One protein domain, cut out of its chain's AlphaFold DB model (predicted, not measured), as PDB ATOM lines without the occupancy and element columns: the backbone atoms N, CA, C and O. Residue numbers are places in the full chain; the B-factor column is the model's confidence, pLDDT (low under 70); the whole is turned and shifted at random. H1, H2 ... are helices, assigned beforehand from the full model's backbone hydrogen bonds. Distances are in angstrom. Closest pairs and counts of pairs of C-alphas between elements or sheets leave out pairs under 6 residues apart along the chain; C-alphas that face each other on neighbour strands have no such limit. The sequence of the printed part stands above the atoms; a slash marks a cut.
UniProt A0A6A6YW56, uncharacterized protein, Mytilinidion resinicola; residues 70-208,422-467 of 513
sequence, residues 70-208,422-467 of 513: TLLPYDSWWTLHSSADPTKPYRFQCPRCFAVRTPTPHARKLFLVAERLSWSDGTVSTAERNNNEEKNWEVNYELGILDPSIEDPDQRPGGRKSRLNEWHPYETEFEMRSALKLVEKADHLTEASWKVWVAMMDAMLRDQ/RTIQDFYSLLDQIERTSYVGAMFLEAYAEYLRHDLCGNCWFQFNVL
ATOM      1  N   THR A  70     122.817  93.366 103.183       94.62
ATOM      2  CA  THR A  70     121.516  92.791 102.817       94.62
ATOM      3  C   THR A  70     120.325  93.710 103.124       94.62
ATOM      4  O   THR A  70     119.213  93.443 102.665       94.62
ATOM      5  N   LEU A  71     120.527  94.778 103.903       95.44
ATOM      6  CA  LEU A  71     119.517  95.789 104.222       95.44
ATOM      7  C   LEU A  71     119.404  96.883 103.151       95.44
ATOM      8  O   LEU A  71     118.504  97.714 103.227       95.44
ATOM      9  N   LEU A  72     120.283  96.886 102.148       94.12
ATOM     10  CA  LEU A  72     120.214  97.819 101.027       94.12
ATOM     11  C   LEU A  72     119.393  97.233  99.869       94.12
ATOM     12  O   LEU A  72     119.516  96.044  99.569       94.12
ATOM     13  N   PRO A  73     118.611  98.057  99.148       93.81
ATOM     14  CA  PRO A  73     118.169  97.712  97.801       93.81
ATOM     15  C   PRO A  73     119.373  97.403  96.902       93.81
ATOM     16  O   PRO A  73     120.406  98.071  96.996       93.81
ATOM     17  N   TYR A  74     119.227  96.448  95.983       93.38
ATOM     18  CA  TYR A  74     120.293  96.054  95.056       93.38
ATOM     19  C   TYR A  74     120.855  97.245  94.265       93.38
ATOM     20  O   TYR A  74     122.064  97.376  94.107       93.38
ATOM     21  N   ASP A  75     119.984  98.144  93.807       92.81
ATOM     22  CA  ASP A  75     120.374  99.316  93.018       92.81
ATOM     23  C   ASP A  75     121.220 100.303  93.842       92.81
ATOM     24  O   ASP A  75     122.188 100.877  93.335       92.81
ATOM     25  N   SER A  76     120.889 100.466  95.127       93.12
ATOM     26  CA  SER A  76     121.656 101.277  96.075       93.12
ATOM     27  C   SER A  76     123.013 100.645  96.371       93.12
ATOM     28  O   SER A  76     124.029 101.332  96.282       93.12
ATOM     29  N   TRP A  77     123.038  99.336  96.649       94.62
ATOM     30  CA  TRP A  77     124.280  98.578  96.818       94.62
ATOM     31  C   TRP A  77     125.177  98.719  95.584       94.62
ATOM     32  O   TRP A  77     126.340  99.089  95.709       94.62
ATOM     33  N   TRP A  78     124.623  98.519  94.384       93.00
ATOM     34  CA  TRP A  78     125.373  98.613  93.133       93.00
ATOM     35  C   TRP A  78     125.976 100.000  92.940       93.00
ATOM     36  O   TRP A  78     127.134 100.115  92.546       93.00
ATOM     37  N   THR A  79     125.197 101.046  93.219       93.50
ATOM     38  CA  THR A  79     125.631 102.439  93.056       93.50
ATOM     39  C   THR A  79     126.758 102.799  94.028       93.50
ATOM     40  O   THR A  79     127.700 103.485  93.641       93.50
ATOM     41  N   LEU A  80     126.688 102.324  95.275       93.81
ATOM     42  CA  LEU A  80     127.745 102.531  96.271       93.81
ATOM     43  C   LEU A  80     128.993 101.691  95.964       93.81
ATOM     44  O   LEU A  80     130.110 102.166  96.163       93.81
ATOM     45  N   HIS A  81     128.807 100.478  95.439       91.81
ATOM     46  CA  HIS A  81     129.892  99.551  95.149       91.81
ATOM     47  C   HIS A  81     130.614  99.867  93.836       91.81
ATOM     48  O   HIS A  81     131.829  99.765  93.786       91.81
ATOM     49  N   SER A  82     129.928 100.222  92.752       86.50
ATOM     50  CA  SER A  82     130.524 100.244  91.398       86.50
ATOM     51  C   SER A  82     131.020 101.615  90.937       86.50
ATOM     52  O   SER A  82     131.410 101.749  89.780       86.50
ATOM     53  N   SER A  83     131.011 102.619  91.823       70.19
ATOM     54  CA  SER A  83     131.071 104.040  91.454       70.19
ATOM     55  C   SER A  83     129.893 104.443  90.545       70.19
ATOM     56  O   SER A  83     129.236 103.611  89.913       70.19
ATOM     57  N   ALA A  84     129.538 105.726  90.533       69.38
ATOM     58  CA  ALA A  84     128.351 106.209  89.831       69.38
ATOM     59  C   ALA A  84     128.593 106.267  88.311       69.38
ATOM     60  O   ALA A  84     128.830 107.335  87.756       69.38
ATOM     61  N   ASP A  85     128.530 105.122  87.631       77.38
ATOM     62  CA  ASP A  85     128.510 105.063  86.168       77.38
ATOM     63  C   ASP A  85     127.146 105.571  85.657       77.38
ATOM     64  O   ASP A  85     126.133 104.876  85.815       77.38
ATOM     65  N   PRO A  86     127.082 106.759  85.018       75.50
ATOM     66  CA  PRO A  86     125.825 107.346  84.559       75.50
ATOM     67  C   PRO A  86     125.174 106.541  83.426       75.50
ATOM     68  O   PRO A  86     124.015 106.780  83.092       75.50
ATOM     69  N   THR A  87     125.903 105.607  82.807       82.94
ATOM     70  CA  THR A  87     125.373 104.744  81.745       82.94
ATOM     71  C   THR A  87     124.552 103.578  82.292       82.94
ATOM     72  O   THR A  87     123.797 102.952  81.544       82.94
ATOM     73  N   LYS A  88     124.663 103.275  83.593       83.12
ATOM     74  CA  LYS A  88     123.915 102.187  84.224       83.12
ATOM     75  C   LYS A  88     122.535 102.669  84.686       83.12
ATOM     76  O   LYS A  88     122.385 103.800  85.137       83.12
ATOM     77  N   PRO A  89     121.506 101.805  84.612       86.25
ATOM     78  CA  PRO A  89     120.143 102.176  84.992       86.25
ATOM     79  C   PRO A  89     119.929 102.237  86.512       86.25
ATOM     80  O   PRO A  89     118.878 102.703  86.950       86.25
ATOM     81  N   TYR A  90     120.891 101.755  87.304       88.75
ATOM     82  CA  TYR A  90     120.789 101.672  88.757       88.75
ATOM     83  C   TYR A  90     120.885 103.056  89.390       88.75
ATOM     84  O   TYR A  90     121.685 103.896  88.977       88.75
ATOM     85  N   ARG A  91     120.039 103.304  90.389       90.50
ATOM     86  CA  ARG A  91     119.963 104.602  91.059       90.50
ATOM     87  C   ARG A  91     119.965 104.401  92.562       90.50
ATOM     88  O   ARG A  91     119.157 103.642  93.085       90.50
ATOM     89  N   PHE A  92     120.796 105.169  93.252       92.19
ATOM     90  CA  PHE A  92     120.716 105.308  94.699       92.19
ATOM     91  C   PHE A  92     119.484 106.152  95.037       92.19
ATOM     92  O   PHE A  92     119.458 107.345  94.749       92.19
ATOM     93  N   GLN A  93     118.421 105.549  95.567       92.88
ATOM     94  CA  GLN A  93     117.146 106.234  95.820       92.88
ATOM     95  C   GLN A  93     116.782 106.205  97.302       92.88
ATOM     96  O   GLN A  93     117.222 105.337  98.049       92.88
ATOM     97  N   CYS A  94     115.993 107.184  97.737       91.69
ATOM     98  CA  CYS A  94     115.353 107.158  99.049       91.69
ATOM     99  C   CYS A  94     114.221 106.115  99.056       91.69
ATOM    100  O   CYS A  94     113.329 106.230  98.216       91.69
ATOM    101  N   PRO A  95     114.157 105.186 100.021       88.00
ATOM    102  CA  PRO A  95     113.102 104.175 100.078       88.00
ATOM    103  C   PRO A  95     111.717 104.770 100.381       88.00
ATOM    104  O   PRO A  95     110.699 104.141 100.114       88.00
ATOM    105  N   ARG A  96     111.649 105.993 100.930       90.38
ATOM    106  CA  ARG A  96     110.380 106.645 101.302       90.38
ATOM    107  C   ARG A  96     109.774 107.500 100.193       90.38
ATOM    108  O   ARG A  96     108.562 107.494 100.016       90.38
ATOM    109  N   CYS A  97     110.588 108.297  99.505       94.00
ATOM    110  CA  CYS A  97     110.104 109.236  98.487       94.00
ATOM    111  C   CYS A  97     110.619 108.942  97.078       94.00
ATOM    112  O   CYS A  97     110.291 109.688  96.161       94.00
ATOM    113  N   PHE A  98     111.452 107.908  96.911       92.31
ATOM    114  CA  PHE A  98     112.079 107.517  95.643       92.31
ATOM    115  C   PHE A  98     112.921 108.620  94.985       92.31
ATOM    116  O   PHE A  98     113.323 108.517  93.826       92.31
ATOM    117  N   ALA A  99     113.237 109.686  95.729       93.81
ATOM    118  CA  ALA A  99     114.132 110.723  95.252       93.81
ATOM    119  C   ALA A  99     115.514 110.116  95.004       93.81
ATOM    120  O   ALA A  99     116.091 109.478  95.891       93.81
ATOM    121  N   VAL A 100     116.034 110.335  93.797       92.38
ATOM    122  CA  VAL A 100     117.394 109.946  93.429       92.38
ATOM    123  C   VAL A 100     118.372 110.763  94.268       92.38
ATOM    124  O   VAL A 100     118.305 111.992  94.312       92.38
ATOM    125  N   ARG A 101     119.271 110.062  94.945       91.75
ATOM    126  CA  ARG A 101     120.359 110.597  95.752       91.75
ATOM    127  C   ARG A 101     121.665 110.444  94.986       91.75
ATOM    128  O   ARG A 101     121.859 109.498  94.230       91.75
ATOM    129  N   THR A 102     122.568 111.389  95.200       91.06
ATOM    130  CA  THR A 102     123.959 111.243  94.762       91.06
ATOM    131  C   THR A 102     124.732 110.599  95.910       91.06
ATOM    132  O   THR A 102     124.646 111.124  97.022       91.06
ATOM    133  N   PRO A 103     125.433 109.473  95.695       92.19
ATOM    134  CA  PRO A 103     126.259 108.877  96.738       92.19
ATOM    135  C   PRO A 103     127.358 109.869  97.135       92.19
ATOM    136  O   PRO A 103     128.098 110.361  96.285       92.19
ATOM    137  N   THR A 104     127.434 110.199  98.421       92.94
ATOM    138  CA  THR A 104     128.484 111.075  98.953       92.94
ATOM    139  C   THR A 104     129.764 110.266  99.201       92.94
ATOM    140  O   THR A 104     129.676 109.053  99.423       92.94
ATOM    141  N   PRO A 105     130.953 110.899  99.227       94.12
ATOM    142  CA  PRO A 105     132.187 110.219  99.635       94.12
ATOM    143  C   PRO A 105     132.053 109.585 101.031       94.12
ATOM    144  O   PRO A 105     132.479 108.458 101.255       94.12
ATOM    145  N   HIS A 106     131.346 110.259 101.942       94.12
ATOM    146  CA  HIS A 106     131.018 109.768 103.283       94.12
ATOM    147  C   HIS A 106     130.204 108.464 103.263       94.12
ATOM    148  O   HIS A 106     130.578 107.493 103.923       94.12
ATOM    149  N   ALA A 107     129.125 108.410 102.475       93.94
ATOM    150  CA  ALA A 107     128.291 107.216 102.332       93.94
ATOM    151  C   ALA A 107     129.074 106.053 101.714       93.94
ATOM    152  O   ALA A 107     129.007 104.924 102.204       93.94
ATOM    153  N   ARG A 108     129.858 106.337 100.663       95.38
ATOM    154  CA  ARG A 108     130.728 105.346 100.017       95.38
ATOM    155  C   ARG A 108     131.757 104.799 101.002       95.38
ATOM    156  O   ARG A 108     131.964 103.590 101.045       95.38
ATOM    157  N   LYS A 109     132.353 105.658 101.833       96.44
ATOM    158  CA  LYS A 109     133.345 105.249 102.831       96.44
ATOM    159  C   LYS A 109     132.754 104.273 103.838       96.44
ATOM    160  O   LYS A 109     133.308 103.195 104.038       96.44
ATOM    161  N   LEU A 110     131.612 104.622 104.431       96.44
ATOM    162  CA  LEU A 110     130.930 103.739 105.377       96.44
ATOM    163  C   LEU A 110     130.539 102.407 104.737       96.44
ATOM    164  O   LEU A 110     130.737 101.358 105.344       96.44
ATOM    165  N   PHE A 111     130.030 102.451 103.504       96.62
ATOM    166  CA  PHE A 111     129.674 101.259 102.747       96.62
ATOM    167  C   PHE A 111     130.874 100.330 102.537       96.62
ATOM    168  O   PHE A 111     130.776  99.144 102.837       96.62
ATOM    169  N   LEU A 112     132.008 100.857 102.068       96.25
ATOM    170  CA  LEU A 112     133.201 100.055 101.783       96.25
ATOM    171  C   LEU A 112     133.813  99.467 103.059       96.25
ATOM    172  O   LEU A 112     134.242  98.314 103.048       96.25
ATOM    173  N   VAL A 113     133.798 100.220 104.164       96.69
ATOM    174  CA  VAL A 113     134.222  99.722 105.483       96.69
ATOM    175  C   VAL A 113     133.285  98.609 105.961       96.69
ATOM    176  O   VAL A 113     133.758  97.558 106.390       96.69
ATOM    177  N   ALA A 114     131.965  98.789 105.847       96.88
ATOM    178  CA  ALA A 114     130.993  97.760 106.210       96.88
ATOM    179  C   ALA A 114     131.149  96.498 105.353       96.88
ATOM    180  O   ALA A 114     131.110  95.390 105.881       96.88
ATOM    181  N   GLU A 115     131.372  96.660 104.048       95.62
ATOM    182  CA  GLU A 115     131.634  95.561 103.126       95.62
ATOM    183  C   GLU A 115     132.860  94.758 103.559       95.62
ATOM    184  O   GLU A 115     132.723  93.564 103.833       95.62
ATOM    185  N   ARG A 116     134.005  95.425 103.750       94.50
ATOM    186  CA  ARG A 116     135.251  94.812 104.235       94.50
ATOM    187  C   ARG A 116     135.049  94.041 105.541       94.50
ATOM    188  O   ARG A 116     135.485  92.897 105.674       94.50
ATOM    189  N   LEU A 117     134.374  94.659 106.514       94.12
ATOM    190  CA  LEU A 117     134.153  94.078 107.842       94.12
ATOM    191  C   LEU A 117     133.139  92.922 107.840       94.12
ATOM    192  O   LEU A 117     133.174  92.084 108.741       94.12
ATOM    193  N   SER A 118     132.250  92.862 106.846       93.31
ATOM    194  CA  SER A 118     131.200  91.839 106.735       93.31
ATOM    195  C   SER A 118     131.671  90.512 106.125       93.31
ATOM    196  O   SER A 118     130.930  89.521 106.126       93.31
ATOM    197  N   TRP A 119     132.886  90.465 105.579       90.56
ATOM    198  CA  TRP A 119     133.428  89.257 104.970       90.56
ATOM    199  C   TRP A 119     133.826  88.225 106.016       90.56
ATOM    200  O   TRP A 119     134.539  88.512 106.975       90.56
ATOM    201  N   SER A 120     133.397  86.986 105.802       83.31
ATOM    202  CA  SER A 120     133.901  85.845 106.558       83.31
ATOM    203  C   SER A 120     135.230  85.356 105.980       83.31
ATOM    204  O   SER A 120     135.514  85.495 104.786       83.31
ATOM    205  N   ASP A 121     136.069  84.771 106.835       76.75
ATOM    206  CA  ASP A 121     137.356  84.227 106.411       76.75
ATOM    207  C   ASP A 121     137.155  83.176 105.307       76.75
ATOM    208  O   ASP A 121     136.472  82.170 105.489       76.75
ATOM    209  N   GLY A 122     137.750  83.433 104.140       79.56
ATOM    210  CA  GLY A 122     137.762  82.502 103.007       79.56
ATOM    211  C   GLY A 122     136.521  82.504 102.109       79.56
ATOM    212  O   GLY A 122     136.513  81.746 101.143       79.56
ATOM    213  N   THR A 123     135.504  83.337 102.360       84.44
ATOM    214  CA  THR A 123     134.310  83.394 101.488       84.44
ATOM    215  C   THR A 123     134.458  84.328 100.295       84.44
ATOM    216  O   THR A 123     133.881  84.061  99.246       84.44
ATOM    217  N   VAL A 124     135.254  85.388 100.435       87.06
ATOM    218  CA  VAL A 124     135.466  86.402  99.391       87.06
ATOM    219  C   VAL A 124     136.814  86.213  98.713       87.06
ATOM    220  O   VAL A 124     137.833  86.021  99.395       87.06
ATOM    221  N   SER A 125     136.808  86.280  97.380       91.06
ATOM    222  CA  SER A 125     137.995  86.096  96.544       91.06
ATOM    223  C   SER A 125     138.997  87.239  96.722       91.06
ATOM    224  O   SER A 125     138.622  88.378  96.987       91.06
ATOM    225  N   THR A 126     140.291  86.971  96.531       89.31
ATOM    226  CA  THR A 126     141.331  88.016  96.607       89.31
ATOM    227  C   THR A 126     141.075  89.163  95.624       89.31
ATOM    228  O   THR A 126     141.333  90.312  95.955       89.31
ATOM    229  N   ALA A 127     140.521  88.876  94.442       91.94
ATOM    230  CA  ALA A 127     140.194  89.902  93.452       91.94
ATOM    231  C   ALA A 127     139.123  90.882  93.961       91.94
ATOM    232  O   ALA A 127     139.269  92.089  93.799       91.94
ATOM    233  N   GLU A 128     138.074  90.378  94.617       90.75
ATOM    234  CA  GLU A 128     137.039  91.221  95.228       90.75
ATOM    235  C   GLU A 128     137.588  92.037  96.400       90.75
ATOM    236  O   GLU A 128     137.222  93.203  96.546       90.75
ATOM    237  N   ARG A 129     138.512  91.464  97.188       91.00
ATOM    238  CA  ARG A 129     139.204  92.196  98.260       91.00
ATOM    239  C   ARG A 129     140.011  93.366  97.724       91.00
ATOM    240  O   ARG A 129     139.798  94.491  98.160       91.00
ATOM    241  N   ASN A 130     140.846  93.108  96.722       91.81
ATOM    242  CA  ASN A 130     141.659  94.136  96.079       91.81
ATOM    243  C   ASN A 130     140.786  95.228  95.439       91.81
ATOM    244  O   ASN A 130     141.126  96.400  95.499       91.81
ATOM    245  N   ASN A 131     139.641  94.859  94.860       93.62
ATOM    246  CA  ASN A 131     138.693  95.811  94.277       93.62
ATOM    247  C   ASN A 131     138.012  96.700  95.336       93.62
ATOM    248  O   ASN A 131     137.817  97.888  95.099       93.62
ATOM    249  N   ASN A 132     137.641  96.160  96.502       94.00
ATOM    250  CA  ASN A 132     137.157  96.989  97.614       94.00
ATOM    251  C   ASN A 132     138.265  97.913  98.127       94.00
ATOM    252  O   ASN A 132     137.992  99.082  98.375       94.00
ATOM    253  N   GLU A 133     139.495  97.404  98.245       93.06
ATOM    254  CA  GLU A 133     140.650  98.196  98.656       93.06
ATOM    255  C   GLU A 133     140.873  99.360  97.684       93.06
ATOM    256  O   GLU A 133     140.826 100.506  98.107       93.06
ATOM    257  N   GLU A 134     140.966  99.116  96.376       93.94
ATOM    258  CA  GLU A 134     141.113 100.168  95.357       93.94
ATOM    259  C   GLU A 134     140.028 101.256  95.469       93.94
ATOM    260  O   GLU A 134     140.324 102.452  95.466       93.94
ATOM    261  N   LYS A 135     138.766 100.857  95.662       94.75
ATOM    262  CA  LYS A 135     137.652 101.798  95.870       94.75
ATOM    263  C   LYS A 135     137.756 102.551  97.190       94.75
ATOM    264  O   LYS A 135     137.356 103.710  97.278       94.75
ATOM    265  N   ASN A 136     138.254 101.898  98.234       95.06
ATOM    266  CA  ASN A 136     138.458 102.516  99.537       95.06
ATOM    267  C   ASN A 136     139.558 103.581  99.448       95.06
ATOM    268  O   ASN A 136     139.379 104.676  99.974       95.06
ATOM    269  N   TRP A 137     140.627 103.311  98.694       95.00
ATOM    270  CA  TRP A 137     141.675 104.278  98.368       95.00
ATOM    271  C   TRP A 137     141.142 105.474  97.565       95.00
ATOM    272  O   TRP A 137     141.444 106.614  97.913       95.00
ATOM    273  N   GLU A 138     140.309 105.242  96.544       95.12
ATOM    274  CA  GLU A 138     139.654 106.316  95.777       95.12
ATOM    275  C   GLU A 138     138.842 107.243  96.698       95.12
ATOM    276  O   GLU A 138     139.011 108.462  96.688       95.12
ATOM    277  N   VAL A 139     137.999 106.661  97.555       95.69
ATOM    278  CA  VAL A 139     137.170 107.428  98.494       95.69
ATOM    279  C   VAL A 139     138.014 108.118  99.569       95.69
ATOM    280  O   VAL A 139     137.695 109.233  99.977       95.69
ATOM    281  N   ASN A 140     139.103 107.497 100.021       96.12
ATOM    282  CA  ASN A 140     140.046 108.121 100.945       96.12
ATOM    283  C   ASN A 140     140.667 109.377 100.356       96.12
ATOM    284  O   ASN A 140     140.689 110.412 101.020       96.12
ATOM    285  N   TYR A 141     141.076 109.320  99.091       96.06
ATOM    286  CA  TYR A 141     141.578 110.486  98.384       96.06
ATOM    287  C   TYR A 141     140.523 111.604  98.296       96.06
ATOM    288  O   TYR A 141     140.833 112.759  98.589       96.06
ATOM    289  N   GLU A 142     139.262 111.274  97.981       95.00
ATOM    290  CA  GLU A 142     138.146 112.241  97.975       95.00
ATOM    291  C   GLU A 142     137.909 112.894  99.349       95.00
ATOM    292  O   GLU A 142     137.514 114.059  99.422       95.00
ATOM    293  N   LEU A 143     138.162 112.157 100.434       94.56
ATOM    294  CA  LEU A 143     138.048 112.624 101.818       94.56
ATOM    295  C   LEU A 143     139.323 113.304 102.347       94.56
ATOM    296  O   LEU A 143     139.356 113.710 103.508       94.56
ATOM    297  N   GLY A 144     140.366 113.435 101.522       95.62
ATOM    298  CA  GLY A 144     141.646 114.034 101.909       95.62
ATOM    299  C   GLY A 144     142.550 113.128 102.753       95.62
ATOM    300  O   GLY A 144     143.565 113.594 103.261       95.62
ATOM    301  N   ILE A 145     142.223 111.841 102.893       95.50
ATOM    302  CA  ILE A 145     143.017 110.846 103.623       95.50
ATOM    303  C   ILE A 145     144.158 110.375 102.723       95.50
ATOM    304  O   ILE A 145     143.979 109.524 101.853       95.50
ATOM    305  N   LEU A 146     145.338 110.962 102.923       92.19
ATOM    306  CA  LEU A 146     146.522 110.688 102.102       92.19
ATOM    307  C   LEU A 146     147.311 109.450 102.547       92.19
ATOM    308  O   LEU A 146     148.050 108.895 101.741       92.19
ATOM    309  N   ASP A 147     147.159 109.035 103.806       90.81
ATOM    310  CA  ASP A 147     147.857 107.883 104.386       90.81
ATOM    311  C   ASP A 147     146.846 106.938 105.056       90.81
ATOM    312  O   ASP A 147     146.667 106.960 106.279       90.81
ATOM    313  N   PRO A 148     146.064 106.191 104.255       88.56
ATOM    314  CA  PRO A 148     145.048 105.301 104.788       88.56
ATOM    315  C   PRO A 148     145.674 104.069 105.442       88.56
ATOM    316  O   PRO A 148     146.679 103.530 104.980       88.56
ATOM    317  N   SER A 149     145.039 103.569 106.505       87.25
ATOM    318  CA  SER A 149     145.495 102.331 107.135       87.25
ATOM    319  C   SER A 149     145.282 101.153 106.188       87.25
ATOM    320  O   SER A 149     144.149 100.817 105.844       87.25
ATOM    321  N   ILE A 150     146.373 100.484 105.829       84.38
ATOM    322  CA  ILE A 150     146.334  99.241 105.059       84.38
ATOM    323  C   ILE A 150     145.903  98.105 105.989       84.38
ATOM    324  O   ILE A 150     146.335  98.023 107.143       84.38
ATOM    325  N   GLU A 151     145.016  97.245 105.498       78.88
ATOM    326  CA  GLU A 151     144.566  96.076 106.243       78.88
ATOM    327  C   GLU A 151     145.709  95.058 106.382       78.88
ATOM    328  O   GLU A 151     146.414  94.754 105.419       78.88
ATOM    329  N   ASP A 152     145.895  94.511 107.587       78.50
ATOM    330  CA  ASP A 152     146.870  93.438 107.802       78.50
ATOM    331  C   ASP A 152     146.379  92.176 107.054       78.50
ATOM    332  O   ASP A 152     145.233  91.746 107.263       78.50
ATOM    333  N   PRO A 153     147.198  91.561 106.177       76.62
ATOM    334  CA  PRO A 153     146.830  90.304 105.527       76.62
ATOM    335  C   PRO A 153     146.561  89.182 106.543       76.62
ATOM    336  O   PRO A 153     145.762  88.280 106.265       76.62
ATOM    337  N   ASP A 154     147.181  89.246 107.728       80.38
ATOM    338  CA  ASP A 154     147.029  88.258 108.792       80.38
ATOM    339  C   ASP A 154     145.811  88.554 109.674       80.38
ATOM    340  O   ASP A 154     145.869  89.200 110.725       80.38
ATOM    341  N   GLN A 155     144.685  87.981 109.273       77.12
ATOM    342  CA  GLN A 155     143.407  88.146 109.952       77.12
ATOM    343  C   GLN A 155     143.311  87.196 111.147       77.12
ATOM    344  O   GLN A 155     143.488  85.982 111.023       77.12
ATOM    345  N   ARG A 156     143.064  87.751 112.338       81.25
ATOM    346  CA  ARG A 156     143.003  86.989 113.592       81.25
ATOM    347  C   ARG A 156     141.661  87.210 114.282       81.25
ATOM    348  O   ARG A 156     141.288  88.367 114.455       81.25
ATOM    349  N   PRO A 157     140.994  86.147 114.776       77.44
ATOM    350  CA  PRO A 157     139.782  86.288 115.574       77.44
ATOM    351  C   PRO A 157     139.984  87.232 116.765       77.44
ATOM    352  O   PRO A 157     140.942  87.067 117.537       77.44
ATOM    353  N   GLY A 158     139.079  88.202 116.894       75.88
ATOM    354  CA  GLY A 158     139.113  89.251 117.907       75.88
ATOM    355  C   GLY A 158     140.023  90.430 117.568       75.88
ATOM    356  O   GLY A 158     140.198  91.277 118.433       75.88
ATOM    357  N   GLY A 159     140.609  90.484 116.366       82.75
ATOM    358  CA  GLY A 159     141.600  91.488 115.974       82.75
ATOM    359  C   GLY A 159     142.971  91.277 116.634       82.75
ATOM    360  O   GLY A 159     143.105  90.597 117.655       82.75
ATOM    361  N   ARG A 160     144.043  91.800 116.034       87.38
ATOM    362  CA  ARG A 160     145.397  91.702 116.599       87.38
ATOM    363  C   ARG A 160     145.588  92.744 117.695       87.38
ATOM    364  O   ARG A 160     146.008  92.391 118.797       87.38
ATOM    365  N   LYS A 161     145.286  94.002 117.390       88.94
ATOM    366  CA  LYS A 161     145.354  95.134 118.315       88.94
ATOM    367  C   LYS A 161     144.165  95.123 119.272       88.94
ATOM    368  O   LYS A 161     144.346  95.432 120.449       88.94
ATOM    369  N   SER A 162     143.003  94.645 118.826       89.94
ATOM    370  CA  SER A 162     141.812  94.530 119.672       89.94
ATOM    371  C   SER A 162     141.950  93.547 120.847       89.94
ATOM    372  O   SER A 162     141.236  93.654 121.838       89.94
ATOM    373  N   ARG A 163     142.935  92.638 120.807       87.31
ATOM    374  CA  ARG A 163     143.307  91.789 121.958       87.31
ATOM    375  C   ARG A 163     144.036  92.539 123.070       87.31
ATOM    376  O   ARG A 163     144.025  92.083 124.209       87.31
ATOM    377  N   LEU A 164     144.728  93.624 122.727       90.19
ATOM    378  CA  LEU A 164     145.432  94.479 123.684       90.19
ATOM    379  C   LEU A 164     144.522  95.603 124.182       90.19
ATOM    380  O   LEU A 164     144.624  96.009 125.334       90.19
ATOM    381  N   ASN A 165     143.630  96.078 123.316       91.25
ATOM    382  CA  ASN A 165     142.633  97.088 123.619       91.25
ATOM    383  C   ASN A 165     141.310  96.711 122.942       91.25
ATOM    384  O   ASN A 165     141.181  96.886 121.735       91.25
ATOM    385  N   GLU A 166     140.323  96.255 123.713       93.19
ATOM    386  CA  GLU A 166     138.998  95.852 123.204       93.19
ATOM    387  C   GLU A 166     138.329  96.932 122.332       93.19
ATOM    388  O   GLU A 166     137.579  96.607 121.408       93.19
ATOM    389  N   TRP A 167     138.658  98.203 122.576       94.81
ATOM    390  CA  TRP A 167     138.097  99.379 121.913       94.81
ATOM    391  C   TRP A 167     138.926  99.879 120.727       94.81
ATOM    392  O   TRP A 167     138.557 100.888 120.135       94.81
ATOM    393  N   HIS A 168     140.014  99.197 120.346       93.50
ATOM    394  CA  HIS A 168     140.855  99.606 119.217       93.50
ATOM    395  C   HIS A 168     140.012  99.840 117.939       93.50
ATOM    396  O   HIS A 168     139.203  98.973 117.592       93.50
ATOM    397  N   PRO A 169     140.184 100.973 117.224       94.56
ATOM    398  CA  PRO A 169     141.279 101.947 117.324       94.56
ATOM    399  C   PRO A 169     141.105 103.072 118.347       94.56
ATOM    400  O   PRO A 169     141.999 103.898 118.481       94.56
ATOM    401  N   TYR A 170     140.002 103.082 119.085       94.25
ATOM    402  CA  TYR A 170     139.698 104.100 120.084       94.25
ATOM    403  C   TYR A 170     140.420 103.827 121.404       94.25
ATOM    404  O   TYR A 170     140.703 102.676 121.752       94.25
ATOM    405  N   GLU A 171     140.697 104.878 122.167       91.25
ATOM    406  CA  GLU A 171     141.353 104.775 123.470       91.25
ATOM    407  C   GLU A 171     140.384 104.262 124.544       91.25
ATOM    408  O   GLU A 171     140.782 103.520 125.443       91.25
ATOM    409  N   THR A 172     139.100 104.626 124.442       92.25
ATOM    410  CA  THR A 172     138.078 104.312 125.452       92.25
ATOM    411  C   THR A 172     136.749 103.849 124.847       92.25
ATOM    412  O   THR A 172     136.419 104.142 123.696       92.25
ATOM    413  N   GLU A 173     135.925 103.168 125.655       93.50
ATOM    414  CA  GLU A 173     134.554 102.795 125.272       93.50
ATOM    415  C   GLU A 173     133.697 104.020 124.925       93.50
ATOM    416  O   GLU A 173     132.910 103.984 123.977       93.50
ATOM    417  N   PHE A 174     133.833 105.101 125.696       91.62
ATOM    418  CA  PHE A 174     133.071 106.329 125.487       91.62
ATOM    419  C   PHE A 174     133.384 106.950 124.124       91.62
ATOM    420  O   PHE A 174     132.468 107.304 123.375       91.62
ATOM    421  N   GLU A 175     134.670 107.031 123.788       91.38
ATOM    422  CA  GLU A 175     135.140 107.530 122.503       91.38
ATOM    423  C   GLU A 175     134.593 106.675 121.348       91.38
ATOM    424  O   GLU A 175     133.963 107.208 120.432       91.38
ATOM    425  N   MET A 176     134.724 105.347 121.449       94.44
ATOM    426  CA  MET A 176     134.181 104.400 120.472       94.44
ATOM    427  C   MET A 176     132.675 104.587 120.267       94.44
ATOM    428  O   MET A 176     132.212 104.759 119.140       94.44
ATOM    429  N   ARG A 177     131.886 104.598 121.350       93.75
ATOM    430  CA  ARG A 177     130.423 104.748 121.266       93.75
ATOM    431  C   ARG A 177     130.023 106.070 120.625       93.75
ATOM    432  O   ARG A 177     129.022 106.132 119.913       93.75
ATOM    433  N   SER A 178     130.786 107.121 120.885       90.88
ATOM    434  CA  SER A 178     130.536 108.450 120.333       90.88
ATOM    435  C   SER A 178     130.846 108.498 118.840       90.88
ATOM    436  O   SER A 178     130.020 108.986 118.069       90.88
ATOM    437  N   ALA A 179     131.961 107.898 118.419       92.56
ATOM    438  CA  ALA A 179     132.300 107.727 117.011       92.56
ATOM    439  C   ALA A 179     131.252 106.882 116.263       92.56
ATOM    440  O   ALA A 179     130.818 107.249 115.176       92.56
ATOM    441  N   LEU A 180     130.758 105.787 116.849       93.94
ATOM    442  CA  LEU A 180     129.738 104.957 116.197       93.94
ATOM    443  C   LEU A 180     128.374 105.649 116.076       93.94
ATOM    444  O   LEU A 180     127.688 105.456 115.077       93.94
ATOM    445  N   LYS A 181     128.002 106.526 117.015       91.69
ATOM    446  CA  LYS A 181     126.804 107.373 116.863       91.69
ATOM    447  C   LYS A 181     126.889 108.317 115.658       91.69
ATOM    448  O   LYS A 181     125.855 108.696 115.113       91.69
ATOM    449  N   LEU A 182     128.094 108.695 115.220       90.00
ATOM    450  CA  LEU A 182     128.271 109.506 114.010       90.00
ATOM    451  C   LEU A 182     127.987 108.727 112.729       90.00
ATOM    452  O   LEU A 182     127.532 109.328 111.756       90.00
ATOM    453  N   VAL A 183     128.210 107.409 112.725       91.44
ATOM    454  CA  VAL A 183     127.902 106.546 111.573       91.44
ATOM    455  C   VAL A 183     126.426 106.682 111.193       91.44
ATOM    456  O   VAL A 183     126.104 106.816 110.017       91.44
ATOM    457  N   GLU A 184     125.533 106.791 112.182       86.88
ATOM    458  CA  GLU A 184     124.096 107.016 111.968       86.88
ATOM    459  C   GLU A 184     123.754 108.360 111.301       86.88
ATOM    460  O   GLU A 184     122.628 108.546 110.834       86.88
ATOM    461  N   LYS A 185     124.682 109.325 111.301       83.62
ATOM    462  CA  LYS A 185     124.476 110.707 110.834       83.62
ATOM    463  C   LYS A 185     125.409 111.108 109.690       83.62
ATOM    464  O   LYS A 185     125.421 112.277 109.308       83.62
ATOM    465  N   ALA A 186     126.175 110.169 109.138       83.38
ATOM    466  CA  ALA A 186     127.276 110.472 108.228       83.38
ATOM    467  C   ALA A 186     126.866 111.228 106.955       83.38
ATOM    468  O   ALA A 186     127.590 112.115 106.516       83.38
ATOM    469  N   ASP A 187     125.675 110.959 106.415       82.38
ATOM    470  CA  ASP A 187     125.119 111.656 105.241       82.38
ATOM    471  C   ASP A 187     124.892 113.162 105.450       82.38
ATOM    472  O   ASP A 187     124.640 113.909 104.498       82.38
ATOM    473  N   HIS A 188     124.941 113.624 106.697       82.75
ATOM    474  CA  HIS A 188     124.741 115.018 107.074       82.75
ATOM    475  C   HIS A 188     125.998 115.647 107.676       82.75
ATOM    476  O   HIS A 188     125.944 116.793 108.130       82.75
ATOM    477  N   LEU A 189     127.125 114.927 107.675       84.38
ATOM    478  CA  LEU A 189     128.377 115.465 108.177       84.38
ATOM    479  C   LEU A 189     128.940 116.495 107.200       84.38
ATOM    480  O   LEU A 189     129.229 116.234 106.039       84.38
ATOM    481  N   THR A 190     129.078 117.705 107.719       87.38
ATOM    482  CA  THR A 190     129.762 118.841 107.117       87.38
ATOM    483  C   THR A 190     130.825 119.319 108.100       87.38
ATOM    484  O   THR A 190     130.716 119.066 109.299       87.38
ATOM    485  N   GLU A 191     131.802 120.099 107.643       87.50
ATOM    486  CA  GLU A 191     132.777 120.744 108.540       87.50
ATOM    487  C   GLU A 191     132.115 121.569 109.658       87.50
ATOM    488  O   GLU A 191     132.602 121.636 110.786       87.50
ATOM    489  N   ALA A 192     130.969 122.195 109.370       88.50
ATOM    490  CA  ALA A 192     130.231 122.972 110.359       88.50
ATOM    491  C   ALA A 192     129.574 122.076 111.418       88.50
ATOM    492  O   ALA A 192     129.737 122.322 112.614       88.50
ATOM    493  N   SER A 193     128.862 121.026 110.999       87.12
ATOM    494  CA  SER A 193     128.238 120.085 111.937       87.12
ATOM    495  C   SER A 193     129.282 119.292 112.723       87.12
ATOM    496  O   SER A 193     129.053 118.998 113.892       87.12
ATOM    497  N   TRP A 194     130.439 119.008 112.116       90.12
ATOM    498  CA  TRP A 194     131.578 118.377 112.777       90.12
ATOM    499  C   TRP A 194     132.087 119.223 113.943       90.12
ATOM    500  O   TRP A 194     132.165 118.738 115.066       90.12
ATOM    501  N   LYS A 195     132.343 120.519 113.719       89.12
ATOM    502  CA  LYS A 195     132.792 121.438 114.781       89.12
ATOM    503  C   LYS A 195     131.809 121.525 115.945       89.12
ATOM    504  O   LYS A 195     132.230 121.532 117.098       89.12
ATOM    505  N   VAL A 196     130.508 121.585 115.649       89.69
ATOM    506  CA  VAL A 196     129.460 121.585 116.685       89.69
ATOM    507  C   VAL A 196     129.495 120.284 117.481       89.69
ATOM    508  O   VAL A 196     129.407 120.307 118.705       89.69
ATOM    509  N   TRP A 197     129.656 119.157 116.794       88.44
ATOM    510  CA  TRP A 197     129.719 117.854 117.432       88.44
ATOM    511  C   TRP A 197     130.961 117.689 118.316       88.44
ATOM    512  O   TRP A 197     130.817 117.293 119.467       88.44
ATOM    513  N   VAL A 198     132.151 118.066 117.835       88.50
ATOM    514  CA  VAL A 198     133.390 118.040 118.634       88.50
ATOM    515  C   VAL A 198     133.235 118.900 119.891       88.50
ATOM    516  O   VAL A 198     133.527 118.437 120.987       88.50
ATOM    517  N   ALA A 199     132.679 120.110 119.767       88.56
ATOM    518  CA  ALA A 199     132.441 120.978 120.920       88.56
ATOM    519  C   ALA A 199     131.455 120.372 121.939       88.56
ATOM    520  O   ALA A 199     131.637 120.534 123.147       88.56
ATOM    521  N   MET A 200     130.422 119.670 121.461       87.31
ATOM    522  CA  MET A 200     129.474 118.944 122.311       87.31
ATOM    523  C   MET A 200     130.149 117.763 123.022       87.31
ATOM    524  O   MET A 200     129.933 117.572 124.214       87.31
ATOM    525  N   MET A 201     130.990 117.006 122.318       85.19
ATOM    526  CA  MET A 201     131.757 115.895 122.883       85.19
ATOM    527  C   MET A 201     132.733 116.361 123.963       85.19
ATOM    528  O   MET A 201     132.751 115.794 125.053       85.19
ATOM    529  N   ASP A 202     133.469 117.441 123.697       86.56
ATOM    530  CA  ASP A 202     134.355 118.072 124.676       86.56
ATOM    531  C   ASP A 202     133.583 118.535 125.920       86.56
ATOM    532  O   ASP A 202     134.092 118.462 127.036       86.56
ATOM    533  N   ALA A 203     132.350 119.029 125.752       88.38
ATOM    534  CA  ALA A 203     131.500 119.411 126.878       88.38
ATOM    535  C   ALA A 203     131.062 118.192 127.702       88.38
ATOM    536  O   ALA A 203     131.213 118.205 128.917       88.38
ATOM    537  N   MET A 204     130.609 117.118 127.048       84.56
ATOM    538  CA  MET A 204     130.207 115.884 127.733       84.56
ATOM    539  C   MET A 204     131.363 115.221 128.492       84.56
ATOM    540  O   MET A 204     131.144 114.667 129.567       84.56
ATOM    541  N   LEU A 205     132.585 115.272 127.951       85.19
ATOM    542  CA  LEU A 205     133.781 114.773 128.636       85.19
ATOM    543  C   LEU A 205     134.105 115.598 129.885       85.19
ATOM    544  O   LEU A 205     134.343 115.021 130.942       85.19
ATOM    545  N   ARG A 206     134.042 116.933 129.790       87.25
ATOM    546  CA  ARG A 206     134.237 117.817 130.952       87.25
ATOM    547  C   ARG A 206     133.214 117.553 132.057       87.25
ATOM    548  O   ARG A 206     133.579 117.557 133.228       87.25
ATOM    549  N   ASP A 207     131.960 117.289 131.695       87.00
ATOM    550  CA  ASP A 207     130.908 116.989 132.672       87.00
ATOM    551  C   ASP A 207     131.147 115.644 133.386       87.00
ATOM    552  O   ASP A 207     130.851 115.527 134.574       87.00
ATOM    553  N   GLN A 208     131.727 114.640 132.708       83.19
ATOM    554  CA  GLN A 208     132.128 113.381 133.354       83.19
ATOM    555  C   GLN A 208     133.307 113.554 134.317       83.19
ATOM    556  O   GLN A 208     133.326 112.930 135.374       83.19
ATOM    557  N   ARG A 422     140.086 114.639 115.886       86.38
ATOM    558  CA  ARG A 422     139.781 116.087 115.928       86.38
ATOM    559  C   ARG A 422     139.131 116.586 114.643       86.38
ATOM    560  O   ARG A 422     138.292 117.490 114.679       86.38
ATOM    561  N   THR A 423     139.503 116.007 113.512       92.25
ATOM    562  CA  THR A 423     138.974 116.359 112.196       92.25
ATOM    563  C   THR A 423     138.057 115.268 111.654       92.25
ATOM    564  O   THR A 423     138.117 114.107 112.065       92.25
ATOM    565  N   ILE A 424     137.208 115.636 110.692       92.62
ATOM    566  CA  ILE A 424     136.376 114.663 109.979       92.62
ATOM    567  C   ILE A 424     137.244 113.627 109.243       92.62
ATOM    568  O   ILE A 424     136.884 112.454 109.152       92.62
ATOM    569  N   GLN A 425     138.413 114.056 108.764       94.31
ATOM    570  CA  GLN A 425     139.404 113.202 108.128       94.31
ATOM    571  C   GLN A 425     139.953 112.164 109.113       94.31
ATOM    572  O   GLN A 425     140.035 110.986 108.766       94.31
ATOM    573  N   ASP A 426     140.271 112.568 110.345       92.88
ATOM    574  CA  ASP A 426     140.758 111.654 111.384       92.88
ATOM    575  C   ASP A 426     139.710 110.581 111.703       92.88
ATOM    576  O   ASP A 426     140.033 109.398 111.774       92.88
ATOM    577  N   PHE A 427     138.435 110.971 111.812       94.56
ATOM    578  CA  PHE A 427     137.336 110.026 112.025       94.56
ATOM    579  C   PHE A 427     137.282 108.950 110.941       94.56
ATOM    580  O   PHE A 427     137.260 107.758 111.249       94.56
ATOM    581  N   TYR A 428     137.309 109.347 109.669       95.31
ATOM    582  CA  TYR A 428     137.295 108.390 108.564       95.31
ATOM    583  C   TYR A 428     138.589 107.568 108.469       95.31
ATOM    584  O   TYR A 428     138.526 106.403 108.081       95.31
ATOM    585  N   SER A 429     139.726 108.130 108.886       94.12
ATOM    586  CA  SER A 429     141.008 107.415 108.966       94.12
ATOM    587  C   SER A 429     140.987 106.323 110.040       94.12
ATOM    588  O   SER A 429     141.572 105.257 109.859       94.12
ATOM    589  N   LEU A 430     140.275 106.540 111.151       94.44
ATOM    590  CA  LEU A 430     140.092 105.517 112.184       94.44
ATOM    591  C   LEU A 430     139.203 104.372 111.714       94.44
ATOM    592  O   LEU A 430     139.450 103.228 112.088       94.44
ATOM    593  N   LEU A 431     138.212 104.631 110.857       95.50
ATOM    594  CA  LEU A 431     137.389 103.551 110.308       95.50
ATOM    595  C   LEU A 431     138.230 102.520 109.540       95.50
ATOM    596  O   LEU A 431     137.932 101.326 109.602       95.50
ATOM    597  N   ASP A 432     139.321 102.946 108.898       94.19
ATOM    598  CA  ASP A 432     140.244 102.030 108.215       94.19
ATOM    599  C   ASP A 432     141.015 101.134 109.174       94.19
ATOM    600  O   ASP A 432     141.314  99.988 108.831       94.19
ATOM    601  N   GLN A 433     141.255 101.610 110.392       94.62
ATOM    602  CA  GLN A 433     141.962 100.871 111.435       94.62
ATOM    603  C   GLN A 433     141.069  99.876 112.185       94.62
ATOM    604  O   GLN A 433     141.589  99.061 112.946       94.62
ATOM    605  N   ILE A 434     139.744  99.911 111.989       94.94
ATOM    606  CA  ILE A 434     138.843  98.931 112.602       94.94
ATOM    607  C   ILE A 434     139.193  97.540 112.071       94.94
ATOM    608  O   ILE A 434     138.986  97.228 110.898       94.94
ATOM    609  N   GLU A 435     139.710  96.693 112.958       89.94
ATOM    610  CA  GLU A 435     140.106  95.333 112.617       89.94
ATOM    611  C   GLU A 435     138.871  94.455 112.400       89.94
ATOM    612  O   GLU A 435     137.896  94.502 113.162       89.94
ATOM    613  N   ARG A 436     138.919  93.586 111.391       86.00
ATOM    614  CA  ARG A 436     137.878  92.579 111.190       86.00
ATOM    615  C   ARG A 436     137.832  91.633 112.388       86.00
ATOM    616  O   ARG A 436     138.853  91.325 113.000       86.00
ATOM    617  N   THR A 437     136.639  91.147 112.723       86.88
ATOM    618  CA  THR A 437     136.363  90.273 113.885       86.88
ATOM    619  C   THR A 437     136.598  90.895 115.268       86.88
ATOM    620  O   THR A 437     136.382  90.209 116.270       86.88
ATOM    621  N   SER A 438     137.008  92.166 115.347       92.56
ATOM    622  CA  SER A 438     137.079  92.907 116.608       92.56
ATOM    623  C   SER A 438     135.686  93.212 117.165       92.56
ATOM    624  O   SER A 438     134.690  93.223 116.435       92.56
ATOM    625  N   TYR A 439     135.621  93.511 118.464       93.50
ATOM    626  CA  TYR A 439     134.397  93.995 119.099       93.50
ATOM    627  C   TYR A 439     133.887  95.278 118.430       93.50
ATOM    628  O   TYR A 439     132.718  95.366 118.055       93.50
ATOM    629  N   VAL A 440     134.785  96.238 118.190       94.88
ATOM    630  CA  VAL A 440     134.471  97.499 117.504       94.88
ATOM    631  C   VAL A 440     133.951  97.263 116.089       94.88
ATOM    632  O   VAL A 440     132.994  97.914 115.684       94.88
ATOM    633  N   GLY A 441     134.515  96.301 115.354       95.12
ATOM    634  CA  GLY A 441     134.025  95.915 114.032       95.12
ATOM    635  C   GLY A 441     132.577  95.424 114.065       95.12
ATOM    636  O   GLY A 441     131.766  95.859 113.251       95.12
ATOM    637  N   ALA A 442     132.214  94.585 115.039       94.44
ATOM    638  CA  ALA A 442     130.831  94.140 115.208       94.44
ATOM    639  C   ALA A 442     129.888  95.297 115.574       94.44
ATOM    640  O   ALA A 442     128.816  95.425 114.980       94.44
ATOM    641  N   MET A 443     130.310  96.171 116.491       95.50
ATOM    642  CA  MET A 443     129.539  97.354 116.885       95.50
ATOM    643  C   MET A 443     129.361  98.342 115.723       95.50
ATOM    644  O   MET A 443     128.287  98.917 115.561       95.50
ATOM    645  N   PHE A 444     130.380  98.513 114.874       96.81
ATOM    646  CA  PHE A 444     130.280  99.317 113.659       96.81
ATOM    647  C   PHE A 444     129.231  98.748 112.701       96.81
ATOM    648  O   PHE A 444     128.400  99.499 112.196       96.81
ATOM    649  N   LEU A 445     129.224  97.429 112.477       96.25
ATOM    650  CA  LEU A 445     128.223  96.782 111.624       96.25
ATOM    651  C   LEU A 445     126.800  96.945 112.179       96.25
ATOM    652  O   LEU A 445     125.872  97.109 111.393       96.25
ATOM    653  N   GLU A 446     126.615  96.937 113.503       95.25
ATOM    654  CA  GLU A 446     125.324  97.248 114.134       95.25
ATOM    655  C   GLU A 446     124.900  98.702 113.901       95.25
ATOM    656  O   GLU A 446     123.788  98.947 113.432       95.25
ATOM    657  N   ALA A 447     125.788  99.664 114.169       95.38
ATOM    658  CA  ALA A 447     125.510 101.085 113.956       95.38
ATOM    659  C   ALA A 447     125.200 101.385 112.480       95.38
ATOM    660  O   ALA A 447     124.261 102.116 112.159       95.38
ATOM    661  N   TYR A 448     125.943 100.761 111.564       96.69
ATOM    662  CA  TYR A 448     125.694 100.880 110.134       96.69
ATOM    663  C   TYR A 448     124.382 100.197 109.713       96.69
ATOM    664  O   TYR A 448     123.674 100.708 108.849       96.69
ATOM    665  N   ALA A 449     123.992  99.088 110.344       95.25
ATOM    666  CA  ALA A 449     122.691  98.472 110.098       95.25
ATOM    667  C   ALA A 449     121.528  99.386 110.512       95.25
ATOM    668  O   ALA A 449     120.550  99.505 109.776       95.25
ATOM    669  N   GLU A 450     121.640 100.063 111.658       93.19
ATOM    670  CA  GLU A 450     120.653 101.060 112.089       93.19
ATOM    671  C   GLU A 450     120.615 102.265 111.147       93.19
ATOM    672  O   GLU A 450     119.533 102.744 110.801       93.19
ATOM    673  N   TYR A 451     121.770 102.717 110.660       92.50
ATOM    674  CA  TYR A 451     121.843 103.729 109.610       92.50
ATOM    675  C   TYR A 451     121.059 103.305 108.352       92.50
ATOM    676  O   TYR A 451     120.172 104.035 107.896       92.50
ATOM    677  N   LEU A 452     121.305 102.090 107.848       92.69
ATOM    678  CA  LEU A 452     120.631 101.531 106.670       92.69
ATOM    679  C   LEU A 452     119.134 101.280 106.875       92.69
ATOM    680  O   LEU A 452     118.353 101.391 105.937       92.69
ATOM    681  N   ARG A 453     118.708 100.955 108.098       88.44
ATOM    682  CA  ARG A 453     117.286 100.757 108.409       88.44
ATOM    683  C   ARG A 453     116.476 102.025 108.165       88.44
ATOM    684  O   ARG A 453     115.303 101.953 107.804       88.44
ATOM    685  N   HIS A 454     117.093 103.178 108.402       83.81
ATOM    686  CA  HIS A 454     116.460 104.453 108.135       83.81
ATOM    687  C   HIS A 454     116.673 104.837 106.667       83.81
ATOM    688  O   HIS A 454     115.681 105.116 106.011       83.81
ATOM    689  N   ASP A 455     117.909 104.828 106.149       84.06
ATOM    690  CA  ASP A 455     118.307 105.157 104.759       84.06
ATOM    691  C   ASP A 455     117.443 106.229 104.051       84.06
ATOM    692  O   ASP A 455     117.184 106.198 102.847       84.06
ATOM    693  N   LEU A 456     116.945 107.203 104.816       88.19
ATOM    694  CA  LEU A 456     116.048 108.241 104.334       88.19
ATOM    695  C   LEU A 456     116.897 109.350 103.716       88.19
ATOM    696  O   LEU A 456     117.916 109.745 104.276       88.19
ATOM    697  N   CYS A 457     116.446 109.947 102.609       90.38
ATOM    698  CA  CYS A 457     117.038 111.217 102.183       90.38
ATOM    699  C   CYS A 457     116.867 112.279 103.280       90.38
ATOM    700  O   CYS A 457     115.919 112.207 104.063       90.38
ATOM    701  N   GLY A 458     117.718 113.311 103.291       86.44
ATOM    702  CA  GLY A 458     117.704 114.339 104.342       86.44
ATOM    703  C   GLY A 458     116.325 114.962 104.603       86.44
ATOM    704  O   GLY A 458     115.943 115.144 105.753       86.44
ATOM    705  N   ASN A 459     115.519 115.185 103.557       89.31
ATOM    706  CA  ASN A 459     114.148 115.689 103.709       89.31
ATOM    707  C   ASN A 459     113.225 114.681 104.413       89.31
ATOM    708  O   ASN A 459     112.472 115.051 105.312       89.31
ATOM    709  N   CYS A 460     113.276 113.408 104.015       90.62
ATOM    710  CA  CYS A 460     112.480 112.353 104.639       90.62
ATOM    711  C   CYS A 460     112.940 112.066 106.068       90.62
ATOM    712  O   CYS A 460     112.092 111.821 106.925       90.62
ATOM    713  N   TRP A 461     114.250 112.123 106.323       88.50
ATOM    714  CA  TRP A 461     114.830 111.988 107.653       88.50
ATOM    715  C   TRP A 461     114.366 113.122 108.566       88.50
ATOM    716  O   TRP A 461     113.865 112.849 109.654       88.50
ATOM    717  N   PHE A 462     114.447 114.375 108.106       85.00
ATOM    718  CA  PHE A 462     113.994 115.542 108.862       85.00
ATOM    719  C   PHE A 462     112.492 115.469 109.155       85.00
ATOM    720  O   PHE A 462     112.069 115.639 110.296       85.00
ATOM    721  N   GLN A 463     111.674 115.126 108.155       88.06
ATOM    722  CA  GLN A 463     110.239 114.923 108.363       88.06
ATOM    723  C   GLN A 463     109.940 113.810 109.372       88.06
ATOM    724  O   GLN A 463     109.006 113.941 110.153       88.06
ATOM    725  N   PHE A 464     110.702 112.716 109.348       85.31
ATOM    726  CA  PHE A 464     110.484 111.583 110.244       85.31
ATOM    727  C   PHE A 464     110.957 111.841 111.679       85.31
ATOM    728  O   PHE A 464     110.294 111.409 112.606       85.31
ATOM    729  N   ASN A 465     112.087 112.520 111.877       80.50
ATOM    730  CA  ASN A 465     112.702 112.642 113.205       80.50
ATOM    731  C   ASN A 465     112.429 113.983 113.889       80.50
ATOM    732  O   ASN A 465     112.511 114.063 115.105       80.50
ATOM    733  N   VAL A 466     112.144 115.041 113.123       84.00
ATOM    734  CA  VAL A 466     111.937 116.394 113.667       84.00
ATOM    735  C   VAL A 466     110.467 116.795 113.618       84.00
ATOM    736  O   VAL A 466     109.985 117.465 114.521       84.00
ATOM    737  N   LEU A 467     109.741 116.390 112.569       87.00
ATOM    738  CA  LEU A 467     108.350 116.807 112.359       87.00
ATOM    739  C   LEU A 467     107.309 115.731 112.687       87.00
ATOM    740  O   LEU A 467     106.120 116.047 112.663       87.00
TER     741      LEU A 467
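This is residues 70 to 208 and 422 to 467 of the 513 residues of an uncharacterized protein of Mytilinidion resinicola (UniProt A0A6A6YW56). A cluster of helices is built round H2, which runs through the middle with H3 folded back beside it as a hairpin, H7 crossing it and H1 packed across it. H6 lies beside H2, H4 packs on H7, the long H5 lies farther out past H4 and H6, and H8 sits at the far end of H7. The printed part has 185 residues with eight named helices, H1 to H8 in chain order, and no named strand; the class is all helix. The whole is compact, with a radius of gyration of the C-alphas of 16.7 A and spans of 46 by 45 by 28 A.

The longest helix, H5, residues 191 to 208, touches no helix. It is close to but not clearly touching H4, residues 173 to 183, at a shallow tilt of 25 degrees, opposite ways; their closest C-alphas, Ser 178 and Met 201, are 8.0 A apart. It is also close to but not clearly touching H6, residues 424 to 433, with the C-alphas of Trp 194 and Ile 424 closest at 6.7 A. H4 touches H7, residues 439 to 454, at a shallow tilt of 31 degrees, the same way, closest at the C-alphas of Leu 180 and Ala 447, 6.2 A. With residues 441 to 448 alone, H7 touches the hub, H2, residues 105 to 118, at a steep tilt of 53 degrees; the C-alphas of Ala 114 and Leu 445 are closest, 6.2 A. H2 and H3, residues 126 to 142, touch as a helical hairpin at a shallow tilt of 27 degrees, closest at the C-alphas of Pro 105 and Val 139, 5.8 A. H6 only just touches H2, with 3 pairs of C-alphas within 8 A, the closest being Val 113 and Leu 431 at 6.9 A. H1, residues 74 to 81, touches H2 about perpendicular, at 79 degrees; the C-alphas of Leu 80 and Arg 108 are closest, 5.6 A. H8, residues 458 to 465, is close to but not clearly touching H7, with the C-alphas of His 454 and Trp 461 closest at 7.7 A. Helix packing is part aligned, part crossed: 3 of 5 touching pairs are at a shallow tilt. Every O i to N i+4 pair is within hydrogen-bond range in H1, H2, H3, H5, H7 and H8; H4 has 6 of 7 and H6 4 of 6.

H1 begins at C-alpha 74, (120.293, 96.054, 95.056). From first to last C-alpha, H2 measures 19.7 A, H3 24.5 A, H5 25.9 A and H7 23.5 A. H8 ends at C-alpha 465, (112.702, 112.642, 113.205).

The C-alphas farthest apart, Thr 87 and Gln 208, are 52.8 A apart. Residues 209 to 421 are not printed, and C-alphas 208 and 422 are 19.2 A apart across the cut. The links from H1 to H2, 23 residues, and from H3 to H4, 30 residues, are long. Mean pLDDT of the printed part is 90.0, and Ala 84 is under 70.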